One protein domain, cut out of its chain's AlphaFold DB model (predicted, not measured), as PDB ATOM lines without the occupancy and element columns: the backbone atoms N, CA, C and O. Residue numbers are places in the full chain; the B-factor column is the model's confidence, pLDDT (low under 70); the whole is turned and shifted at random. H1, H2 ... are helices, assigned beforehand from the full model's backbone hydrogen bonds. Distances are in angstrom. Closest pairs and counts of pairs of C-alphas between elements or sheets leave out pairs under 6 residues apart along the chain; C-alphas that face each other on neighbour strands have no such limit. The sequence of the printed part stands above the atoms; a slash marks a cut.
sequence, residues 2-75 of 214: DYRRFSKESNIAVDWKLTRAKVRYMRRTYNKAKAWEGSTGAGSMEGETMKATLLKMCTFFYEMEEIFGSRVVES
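AT A GLANCE: This is residues 2 to 75 of the 214 residues of the protein "Ezrin" of Zeugodacus cucurbitae (UniProt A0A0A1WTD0). One long helix, H2, forms the spine of a loose, elongated model, with a short helix, H1, set crosswise at its first end. After H2, a link of 9 residues turns back into H3, which makes a helical hairpin with the later part of H2, and the short H4 follows, set crosswise to H2 near its residues 30 to 33. The 74 printed residues have four named helices, in the order H1, H2, H3, H4, and no named strand; the class is all helix. The radius of gyration of the C-alphas is 15.0 A, and the spans are 47 by 23 by 17 A, only just elongated.

HOW THE PARTS SIT: H2, residues 16 to 37, is the hub, touching three helices. With residues 29 to 37 alone it touches H3, residues 47 to 57; the closest C-alphas, of Ala 33 and Leu 54, are 5.8 A apart. This hairpin runs opposite ways at a shallow tilt of 32 degrees, only just short of steep. With residues 16 to 20 alone H2 touches H1, residues 3 to 9, at a steep tilt of 64 degrees; the closest C-alphas, of Tyr 3 and Trp 16, are 5.7 A apart. H4, residues 61 to 68, only just touches H2, with 3 pairs of C-alphas within 8 A, the closest being Tyr 30 and Phe 61 at 6.2 A. H3 and H4 are close but not clearly touching. H1 is apart from H3 and H4. The helix packing is only just mostly crossed, 1 of 3 touching pairs being at a shallow tilt. Every O i to N i+4 pair is within hydrogen-bond range in H1, H2 and H3, and 3 of 4 in H4.

IN THESE COORDINATES: H2 measures 31.0 A from C-alpha 16 at (16.050, 19.249, 41.810) to C-alpha 37 at (44.065, 10.002, 32.177). H3 measures 15.6 A, H1 10.0 A and H4 9.9 A, the last ending at C-alpha 68 at (32.087, 7.176, 40.443).

THE WHOLE: The two C-alphas farthest apart, of Lys 8 and Ser 44, are 46.8 A apart. The printed part has no cut and no long link. Mean pLDDT of the printed part is 86.4; residue 41 and residues 70 to 75 are under 70.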
ATOM      1  N   ASP A   2      16.974   9.427  43.195       81.12
ATOM      2  CA  ASP A   2      15.770  10.250  43.149       81.12
ATOM      3  C   ASP A   2      16.047  11.619  43.796       81.12
ATOM      4  O   ASP A   2      15.969  11.788  45.013       81.12
ATOM      5  N   TYR A   3      16.461  12.599  42.984       85.44
ATOM      6  CA  TYR A   3      16.950  13.906  43.464       85.44
ATOM      7  C   TYR A   3      15.899  14.702  44.249       85.44
ATOM      8  O   TYR A   3      16.250  15.509  45.108       85.44
ATOM      9  N   ARG A   4      14.608  14.452  43.995       83.19
ATOM     10  CA  ARG A   4      13.514  15.068  44.758       83.19
ATOM     11  C   ARG A   4      13.494  14.614  46.211       83.19
ATOM     12  O   ARG A   4      13.190  15.417  47.086       83.19
ATOM     13  N   ARG A   5      13.792  13.338  46.465       86.31
ATOM     14  CA  ARG A   5      13.827  12.785  47.820       86.31
ATOM     15  C   ARG A   5      15.020  13.343  48.592       86.31
ATOM     16  O   ARG A   5      14.836  13.849  49.691       86.31
ATOM     17  N   PHE A   6      16.187  13.371  47.950       84.62
ATOM     18  CA  PHE A   6      17.404  13.940  48.529       84.62
ATOM     19  C   PHE A   6      17.223  15.401  48.961       84.62
ATOM     20  O   PHE A   6      17.541  15.735  50.096       84.62
ATOM     21  N   SER A   7      16.663  16.262  48.100       85.00
ATOM     22  CA  SER A   7      16.439  17.683  48.431       85.00
ATOM     23  C   SER A   7      15.503  17.873  49.633       85.00
ATOM     24  O   SER A   7      15.755  18.743  50.463       85.00
ATOM     25  N   LYS A   8      14.476  17.021  49.776       86.31
ATOM     26  CA  LYS A   8      13.571  17.045  50.936       86.31
ATOM     27  C   LYS A   8      14.254  16.592  52.226       86.31
ATOM     28  O   LYS A   8      14.058  17.220  53.257       86.31
ATOM     29  N   GLU A   9      15.040  15.520  52.172       90.81
ATOM     30  CA  GLU A   9      15.710  14.946  53.350       90.81
ATOM     31  C   GLU A   9      16.859  15.826  53.859       90.81
ATOM     32  O   GLU A   9      17.069  15.930  55.062       90.81
ATOM     33  N   SER A  10      17.577  16.494  52.955       85.88
ATOM     34  CA  SER A  10      18.716  17.357  53.302       85.88
ATOM     35  C   SER A  10      18.329  18.811  53.601       85.88
ATOM     36  O   SER A  10      19.198  19.616  53.925       85.88
ATOM     37  N   ASN A  11      17.037  19.152  53.515       88.44
ATOM     38  CA  ASN A  11      16.510  20.507  53.712       88.44
ATOM     39  C   ASN A  11      17.234  21.575  52.861       88.44
ATOM     40  O   ASN A  11      17.440  22.712  53.283       88.44
ATOM     41  N   ILE A  12      17.648  21.194  51.649       87.88
ATOM     42  CA  ILE A  12      18.340  22.085  50.718       87.88
ATOM     43  C   ILE A  12      17.292  22.716  49.800       87.88
ATOM     44  O   ILE A  12      16.679  22.026  48.979       87.88
ATOM     45  N   ALA A  13      17.130  24.037  49.902       89.25
ATOM     46  CA  ALA A  13      16.241  24.849  49.068       89.25
ATOM     47  C   ALA A  13      16.803  25.057  47.645       89.25
ATOM     48  O   ALA A  13      17.006  26.179  47.191       89.25
ATOM     49  N   VAL A  14      17.098  23.965  46.940       86.88
ATOM     50  CA  VAL A  14      17.610  23.979  45.565       86.88
ATOM     51  C   VAL A  14      16.675  23.162  44.681       86.88
ATOM     52  O   VAL A  14      16.282  22.052  45.035       86.88
ATOM     53  N   ASP A  15      16.329  23.703  43.509       91.00
ATOM     54  CA  ASP A  15      15.513  22.984  42.532       91.00
ATOM     55  C   ASP A  15      16.223  21.694  42.084       91.00
ATOM     56  O   ASP A  15      17.367  21.706  41.621       91.00
ATOM     57  N   TRP A  16      15.521  20.563  42.170       88.94
ATOM     58  CA  TRP A  16      16.050  19.249  41.810       88.94
ATOM     59  C   TRP A  16      16.517  19.188  40.347       88.94
ATOM     60  O   TRP A  16      17.413  18.403  40.022       88.94
ATOM     61  N   LYS A  17      15.939  20.011  39.455       91.31
ATOM     62  CA  LYS A  17      16.401  20.131  38.062       91.31
ATOM     63  C   LYS A  17      17.810  20.712  37.994       91.31
ATOM     64  O   LYS A  17      18.643  20.180  37.260       91.31
ATOM     65  N   LEU A  18      18.089  21.744  38.791       90.94
ATOM     66  CA  LEU A  18      19.405  22.370  38.882       90.94
ATOM     67  C   LEU A  18      20.427  21.397  39.476       90.94
ATOM     68  O   LEU A  18      21.500  21.214  38.901       90.94
ATOM     69  N   THR A  19      20.072  20.694  40.555       90.88
ATOM     70  CA  THR A  19      20.921  19.639  41.135       90.88
ATOM     71  C   THR A  19      21.247  18.566  40.099       90.88
ATOM     72  O   THR A  19      22.409  18.210  39.907       90.88
ATOM     73  N   ARG A  20      20.240  18.080  39.362       89.81
ATOM     74  CA  ARG A  20      20.427  17.076  38.308       89.81
ATOM     75  C   ARG A  20      21.329  17.590  37.184       89.81
ATOM     76  O   ARG A  20      22.199  16.849  36.727       89.81
ATOM     77  N   ALA A  21      21.136  18.830  36.734       91.38
ATOM     78  CA  ALA A  21      21.974  19.454  35.713       91.38
ATOM     79  C   ALA A  21      23.432  19.573  36.182       91.38
ATOM     80  O   ALA A  21      24.347  19.195  35.449       91.38
ATOM     81  N   LYS A  22      23.649  19.995  37.434       93.69
ATOM     82  CA  LYS A  22      24.985  20.105  38.028       93.69
ATOM     83  C   LYS A  22      25.675  18.748  38.146       93.69
ATOM     84  O   LYS A  22      26.823  18.630  37.731       93.69
ATOM     85  N   VAL A  23      24.979  17.714  38.621       91.56
ATOM     86  CA  VAL A  23      25.543  16.355  38.724       91.56
ATOM     87  C   VAL A  23      25.892  15.791  37.346       91.56
ATOM     88  O   VAL A  23      26.939  15.166  37.186       91.56
ATOM     89  N   ARG A  24      25.067  16.043  36.321       92.56
ATOM     90  CA  ARG A  24      25.396  15.668  34.936       92.56
ATOM     91  C   ARG A  24      26.637  16.383  34.422       92.56
ATOM     92  O   ARG A  24      27.488  15.738  33.819       92.56
ATOM     93  N   TYR A  25      26.742  17.688  34.664       93.81
ATOM     94  CA  TYR A  25      27.920  18.464  34.289       93.81
ATOM     95  C   TYR A  25      29.180  17.923  34.973       93.81
ATOM     96  O   TYR A  25      30.160  17.637  34.294       93.81
ATOM     97  N   MET A  26      29.122  17.696  36.289       94.44
ATOM     98  CA  MET A  26      30.234  17.132  37.061       94.44
ATOM     99  C   MET A  26      30.636  15.743  36.555       94.44
ATOM    100  O   MET A  26      31.819  15.460  36.403       94.44
ATOM    101  N   ARG A  27      29.667  14.884  36.221       92.19
ATOM    102  CA  ARG A  27      29.950  13.580  35.606       92.19
ATOM    103  C   ARG A  27      30.616  13.729  34.237       92.19
ATOM    104  O   ARG A  27      31.550  12.997  33.936       92.19
ATOM    105  N   ARG A  28      30.157  14.670  33.406       92.69
ATOM    106  CA  ARG A  28      30.733  14.924  32.077       92.69
ATOM    107  C   ARG A  28      32.188  15.384  32.180       92.69
ATOM    108  O   ARG A  28      33.028  14.873  31.446       92.69
ATOM    109  N   THR A  29      32.497  16.316  33.083       94.50
ATOM    110  CA  THR A  29      33.874  16.795  33.279       94.50
ATOM    111  C   THR A  29      34.772  15.719  33.882       94.50
ATOM    112  O   THR A  29      35.899  15.562  33.422       94.50
ATOM    113  N   TYR A  30      34.264  14.931  34.835       94.81
ATOM    114  CA  TYR A  30      34.973  13.773  35.382       94.81
ATOM    115  C   TYR A  30      35.297  12.736  34.298       94.81
ATOM    116  O   TYR A  30      36.456  12.375  34.133       94.81
ATOM    117  N   ASN A  31      34.313  12.324  33.489       92.75
ATOM    118  CA  ASN A  31      34.533  11.362  32.405       92.75
ATOM    119  C   ASN A  31      35.548  11.877  31.377       92.75
ATOM    120  O   ASN A  31      36.365  11.105  30.888       92.75
ATOM    121  N   LYS A  32      35.529  13.181  31.070       92.69
ATOM    122  CA  LYS A  32      36.519  13.804  30.183       92.69
ATOM    123  C   LYS A  32      37.931  13.732  30.773       92.69
ATOM    124  O   LYS A  32      38.863  13.385  30.056       92.69
ATOM    125  N   ALA A  33      38.078  14.025  32.064       93.38
ATOM    126  CA  ALA A  33      39.355  13.912  32.764       93.38
ATOM    127  C   ALA A  33      39.834  12.451  32.848       93.38
ATOM    128  O   ALA A  33      41.001  12.186  32.589       93.38
ATOM    129  N   LYS A  34      38.933  11.494  33.108       92.00
ATOM    130  CA  LYS A  34      39.250  10.056  33.163       92.00
ATOM    131  C   LYS A  34      39.657   9.499  31.795       92.00
ATOM    132  O   LYS A  34      40.606   8.731  31.696       92.00
ATOM    133  N   ALA A  35      38.982   9.924  30.726       90.94
ATOM    134  CA  ALA A  35      39.370   9.581  29.358       90.94
ATOM    135  C   ALA A  35      40.747  10.154  28.996       90.94
ATOM    136  O   ALA A  35      41.532   9.493  28.322       90.94
ATOM    137  N   TRP A  36      41.058  11.368  29.465       92.50
ATOM    138  CA  TRP A  36      42.381  11.961  29.294       92.50
ATOM    139  C   TRP A  36      43.457  11.203  30.085       92.50
ATOM    140  O   TRP A  36      44.506  10.908  29.521       92.50
ATOM    141  N   GLU A  37      43.177  10.819  31.335       91.12
ATOM    142  CA  GLU A  37      44.065  10.002  32.177       91.12
ATOM    143  C   GLU A  37      44.420   8.663  31.512       91.12
ATOM    144  O   GLU A  37      45.571   8.242  31.543       91.12
ATOM    145  N   GLY A  38      43.443   8.014  30.868       88.31
ATOM    146  CA  GLY A  38      43.651   6.766  30.126       88.31
ATOM    147  C   GLY A  38      44.260   6.939  28.728       88.31
ATOM    148  O   GLY A  38      44.558   5.942  28.072       88.31
ATOM    149  N   SER A  39      44.430   8.172  28.242       89.75
ATOM    150  CA  SER A  39      44.997   8.431  26.916       89.75
ATOM    151  C   SER A  39      46.527   8.336  26.925       89.75
ATOM    152  O   SER A  39      47.184   8.700  27.900       89.75
ATOM    153  N   THR A  40      47.119   7.910  25.805       72.50
ATOM    154  CA  THR A  40      48.574   7.705  25.650       72.50
ATOM    155  C   THR A  40      49.418   8.952  25.969       72.50
ATOM    156  O   THR A  40      50.600   8.831  26.275       72.50
ATOM    157  N   GLY A  41      48.826  10.154  25.956       69.94
ATOM    158  CA  GLY A  41      49.502  11.401  26.332       69.94
ATOM    159  C   GLY A  41      49.747  11.567  27.836       69.94
ATOM    160  O   GLY A  41      50.694  12.251  28.219       69.94
ATOM    161  N   ALA A  42      48.950  10.926  28.696       73.25
ATOM    162  CA  ALA A  42      49.102  11.037  30.146       73.25
ATOM    163  C   ALA A  42      50.331  10.264  30.658       73.25
ATOM    164  O   ALA A  42      51.038  10.747  31.538       73.25
ATOM    165  N   GLY A  43      50.644   9.109  30.058       73.75
ATOM    166  CA  GLY A  43      51.764   8.253  30.479       73.75
ATOM    167  C   GLY A  43      53.160   8.855  30.272       73.75
ATOM    168  O   GLY A  43      54.123   8.359  30.847       73.75
ATOM    169  N   SER A  44      53.278   9.926  29.479       79.31
ATOM    170  CA  SER A  44      54.545  10.634  29.246       79.31
ATOM    171  C   SER A  44      54.809  11.767  30.247       79.31
ATOM    172  O   SER A  44      55.878  12.376  30.195       79.31
ATOM    173  N   MET A  45      53.845  12.102  31.110       81.94
ATOM    174  CA  MET A  45      53.967  13.200  32.067       81.94
ATOM    175  C   MET A  45      54.334  12.683  33.458       81.94
ATOM    176  O   MET A  45      53.840  11.653  33.909       81.94
ATOM    177  N   GLU A  46      55.176  13.436  34.165       81.69
ATOM    178  CA  GLU A  46      55.516  13.151  35.558       81.69
ATOM    179  C   GLU A  46      54.287  13.322  36.467       81.69
ATOM    180  O   GLU A  46      53.410  14.156  36.206       81.69
ATOM    181  N   GLY A  47      54.202  12.508  37.524       81.06
ATOM    182  CA  GLY A  47      52.977  12.330  38.307       81.06
ATOM    183  C   GLY A  47      52.377  13.633  38.840       81.06
ATOM    184  O   GLY A  47      51.167  13.818  38.771       81.06
ATOM    185  N   GLU A  48      53.195  14.579  39.307       83.88
ATOM    186  CA  GLU A  48      52.715  15.875  39.816       83.88
ATOM    187  C   GLU A  48      52.035  16.722  38.731       83.88
ATOM    188  O   GLU A  48      50.967  17.302  38.953       83.88
ATOM    189  N   THR A  49      52.593  16.723  37.522       86.38
ATOM    190  CA  THR A  49      52.061  17.459  36.371       86.38
ATOM    191  C   THR A  49      50.760  16.835  35.859       86.38
ATOM    192  O   THR A  49      49.841  17.549  35.440       86.38
ATOM    193  N   MET A  50      50.635  15.507  35.954       90.38
ATOM    194  CA  MET A  50      49.392  14.789  35.662       90.38
ATOM    195  C   MET A  50      48.278  15.207  36.628       90.38
ATOM    196  O   MET A  50      47.198  15.602  36.180       90.38
ATOM    197  N   LYS A  51      48.550  15.224  37.943       92.38
ATOM    198  CA  LYS A  51      47.565  15.650  38.952       92.38
ATOM    199  C   LYS A  51      47.091  17.083  38.716       92.38
ATOM    200  O   LYS A  51      45.890  17.342  38.761       92.38
ATOM    201  N   ALA A  52      48.014  18.004  38.432       93.56
ATOM    202  CA  ALA A  52      47.680  19.399  38.150       93.56
ATOM    203  C   ALA A  52      46.777  19.540  36.910       93.56
ATOM    204  O   ALA A  52      45.822  20.319  36.911       93.56
ATOM    205  N   THR A  53      47.039  18.751  35.867       92.81
ATOM    206  CA  THR A  53      46.243  18.761  34.632       92.81
ATOM    207  C   THR A  53      44.845  18.182  34.855       92.81
ATOM    208  O   THR A  53      43.860  18.775  34.409       92.81
ATOM    209  N   LEU A  54      44.734  17.086  35.614       93.75
ATOM    210  CA  LEU A  54      43.448  16.499  35.999       93.75
ATOM    211  C   LEU A  54      42.601  17.479  36.812       93.75
ATOM    212  O   LEU A  54      41.437  17.689  36.479       93.75
ATOM    213  N   LEU A  55      43.194  18.156  37.800       95.12
ATOM    214  CA  LEU A  55      42.499  19.167  38.605       95.12
ATOM    215  C   LEU A  55      42.081  20.396  37.786       95.12
ATOM    216  O   LEU A  55      41.029  20.982  38.040       95.12
ATOM    217  N   LYS A  56      42.855  20.761  36.755       95.06
ATOM    218  CA  LYS A  56      42.487  21.825  35.809       95.06
ATOM    219  C   LYS A  56      41.279  21.444  34.947       95.06
ATOM    220  O   LYS A  56      40.485  22.316  34.598       95.06
ATOM    221  N   MET A  57      41.127  20.164  34.601       93.19
ATOM    222  CA  MET A  57      39.963  19.659  33.860       93.19
ATOM    223  C   MET A  57      38.744  19.418  34.759       93.19
ATOM    224  O   MET A  57      37.609  19.688  34.360       93.19
ATOM    225  N   CYS A  58      38.967  18.898  35.962       95.00
ATOM    226  CA  CYS A  58      37.947  18.575  36.942       95.00
ATOM    227  C   CYS A  58      38.486  18.876  38.343       95.00
ATOM    228  O   CYS A  58      39.266  18.112  38.900       95.00
ATOM    229  N   THR A  59      38.035  19.982  38.936       95.56
ATOM    230  CA  THR A  59      38.523  20.459  40.242       95.56
ATOM    231  C   THR A  59      38.327  19.469  41.385       95.56
ATOM    232  O   THR A  59      39.048  19.552  42.367       95.56
ATOM    233  N   PHE A  60      37.364  18.554  41.259       94.88
ATOM    234  CA  PHE A  60      37.011  17.561  42.278       94.88
ATOM    235  C   PHE A  60      37.316  16.133  41.812       94.88
ATOM    236  O   PHE A  60      36.539  15.217  42.056       94.88
ATOM    237  N   PHE A  61      38.366  15.944  41.011       94.75
ATOM    238  CA  PHE A  61      38.610  14.671  40.331       94.75
ATOM    239  C   PHE A  61      38.713  13.473  41.294       94.75
ATOM    240  O   PHE A  61      38.078  12.449  41.046       94.75
ATOM    241  N   TYR A  62      39.452  13.610  42.398       94.44
ATOM    242  CA  TYR A  62      39.703  12.517  43.345       94.44
ATOM    243  C   TYR A  62      38.492  12.217  44.231       94.44
ATOM    244  O   TYR A  62      38.165  11.058  44.469       94.44
ATOM    245  N   GLU A  63      37.760  13.244  44.655       94.62
ATOM    246  CA  GLU A  63      36.508  13.083  45.400       94.62
ATOM    247  C   GLU A  63      35.440  12.418  44.523       94.62
ATOM    248  O   GLU A  63      34.636  11.602  44.970       94.62
ATOM    249  N   MET A  64      35.442  12.745  43.231       92.12
ATOM    250  CA  MET A  64      34.551  12.134  42.252       92.12
ATOM    251  C   MET A  64      34.941  10.687  41.955       92.12
ATOM    252  O   MET A  64      34.062   9.884  41.650       92.12
ATOM    253  N   GLU A  65      36.217  10.324  42.063       92.19
ATOM    254  CA  GLU A  65      36.668   8.941  41.930       92.19
ATOM    255  C   GLU A  65      36.136   8.049  43.057       92.19
ATOM    256  O   GLU A  65      35.718   6.928  42.789       92.19
ATOM    257  N   GLU A  66      36.001   8.549  44.282       92.56
ATOM    258  CA  GLU A  66      35.345   7.796  45.361       92.56
ATOM    259  C   GLU A  66      33.862   7.506  45.047       92.56
ATOM    260  O   GLU A  66      33.345   6.420  45.315       92.56
ATOM    261  N   ILE A  67      33.175   8.463  44.411       89.94
ATOM    262  CA  ILE A  67      31.739   8.375  44.104       89.94
ATOM    263  C   ILE A  67      31.470   7.558  42.825       89.94
ATOM    264  O   ILE A  67      30.486   6.816  42.749       89.94
ATOM    265  N   PHE A  68      32.302   7.721  41.790       87.44
ATOM    266  CA  PHE A  68      32.087   7.176  40.443       87.44
ATOM    267  C   PHE A  68      33.062   6.057  40.046       87.44
ATOM    268  O   PHE A  68      32.765   5.327  39.098       87.44
ATOM    269  N   GLY A  69      34.188   5.895  40.749       70.75
ATOM    270  CA  GLY A  69      35.434   5.246  40.299       70.75
ATOM    271  C   GLY A  69      35.417   3.746  40.026       70.75
ATOM    272  O   GLY A  69      36.457   3.155  39.773       70.75
ATOM    273  N   SER A  70      34.254   3.108  40.016       65.06
ATOM    274  CA  SER A  70      34.093   1.712  39.578       65.06
ATOM    275  C   SER A  70      32.982   1.527  38.541       65.06
ATOM    276  O   SER A  70      32.783   0.432  38.025       65.06
ATOM    277  N   ARG A  71      32.269   2.600  38.184       65.19
ATOM    278  CA  ARG A  71      31.233   2.607  37.145       65.19
ATOM    279  C   ARG A  71      31.587   3.638  36.091       65.19
ATOM    280  O   ARG A  71      30.822   4.575  35.848       65.19
ATOM    281  N   VAL A  72      32.747   3.478  35.460       59.12
ATOM    282  CA  VAL A  72      32.968   4.148  34.183       59.12
ATOM    283  C   VAL A  72      31.992   3.487  33.219       59.12
ATOM    284  O   VAL A  72      32.222   2.388  32.730       59.12
ATOM    285  N   VAL A  73      30.833   4.119  33.035       55.91
ATOM    286  CA  VAL A  73      29.965   3.807  31.906       55.91
ATOM    287  C   VAL A  73      30.761   4.275  30.704       55.91
ATOM    288  O   VAL A  73      30.744   5.459  30.360       55.91
ATOM    289  N   GLU A  74      31.533   3.347  30.148       54.59
ATOM    290  CA  GLU A  74      32.017   3.412  28.783       54.59
ATOM    291  C   GLU A  74      30.838   3.886  27.949       54.59
ATOM    292  O   GLU A  74      29.744   3.329  28.057       54.59
ATOM    293  N   SER A  75      31.027   5.036  27.308       49.75
ATOM    294  CA  SER A  75      29.971   5.848  26.724       49.75
ATOM    295  C   SER A  75      29.067   4.990  25.844       49.75
ATOM    296  O   SER A  75      29.315   4.847  24.650       49.75
TER     297      SER A  75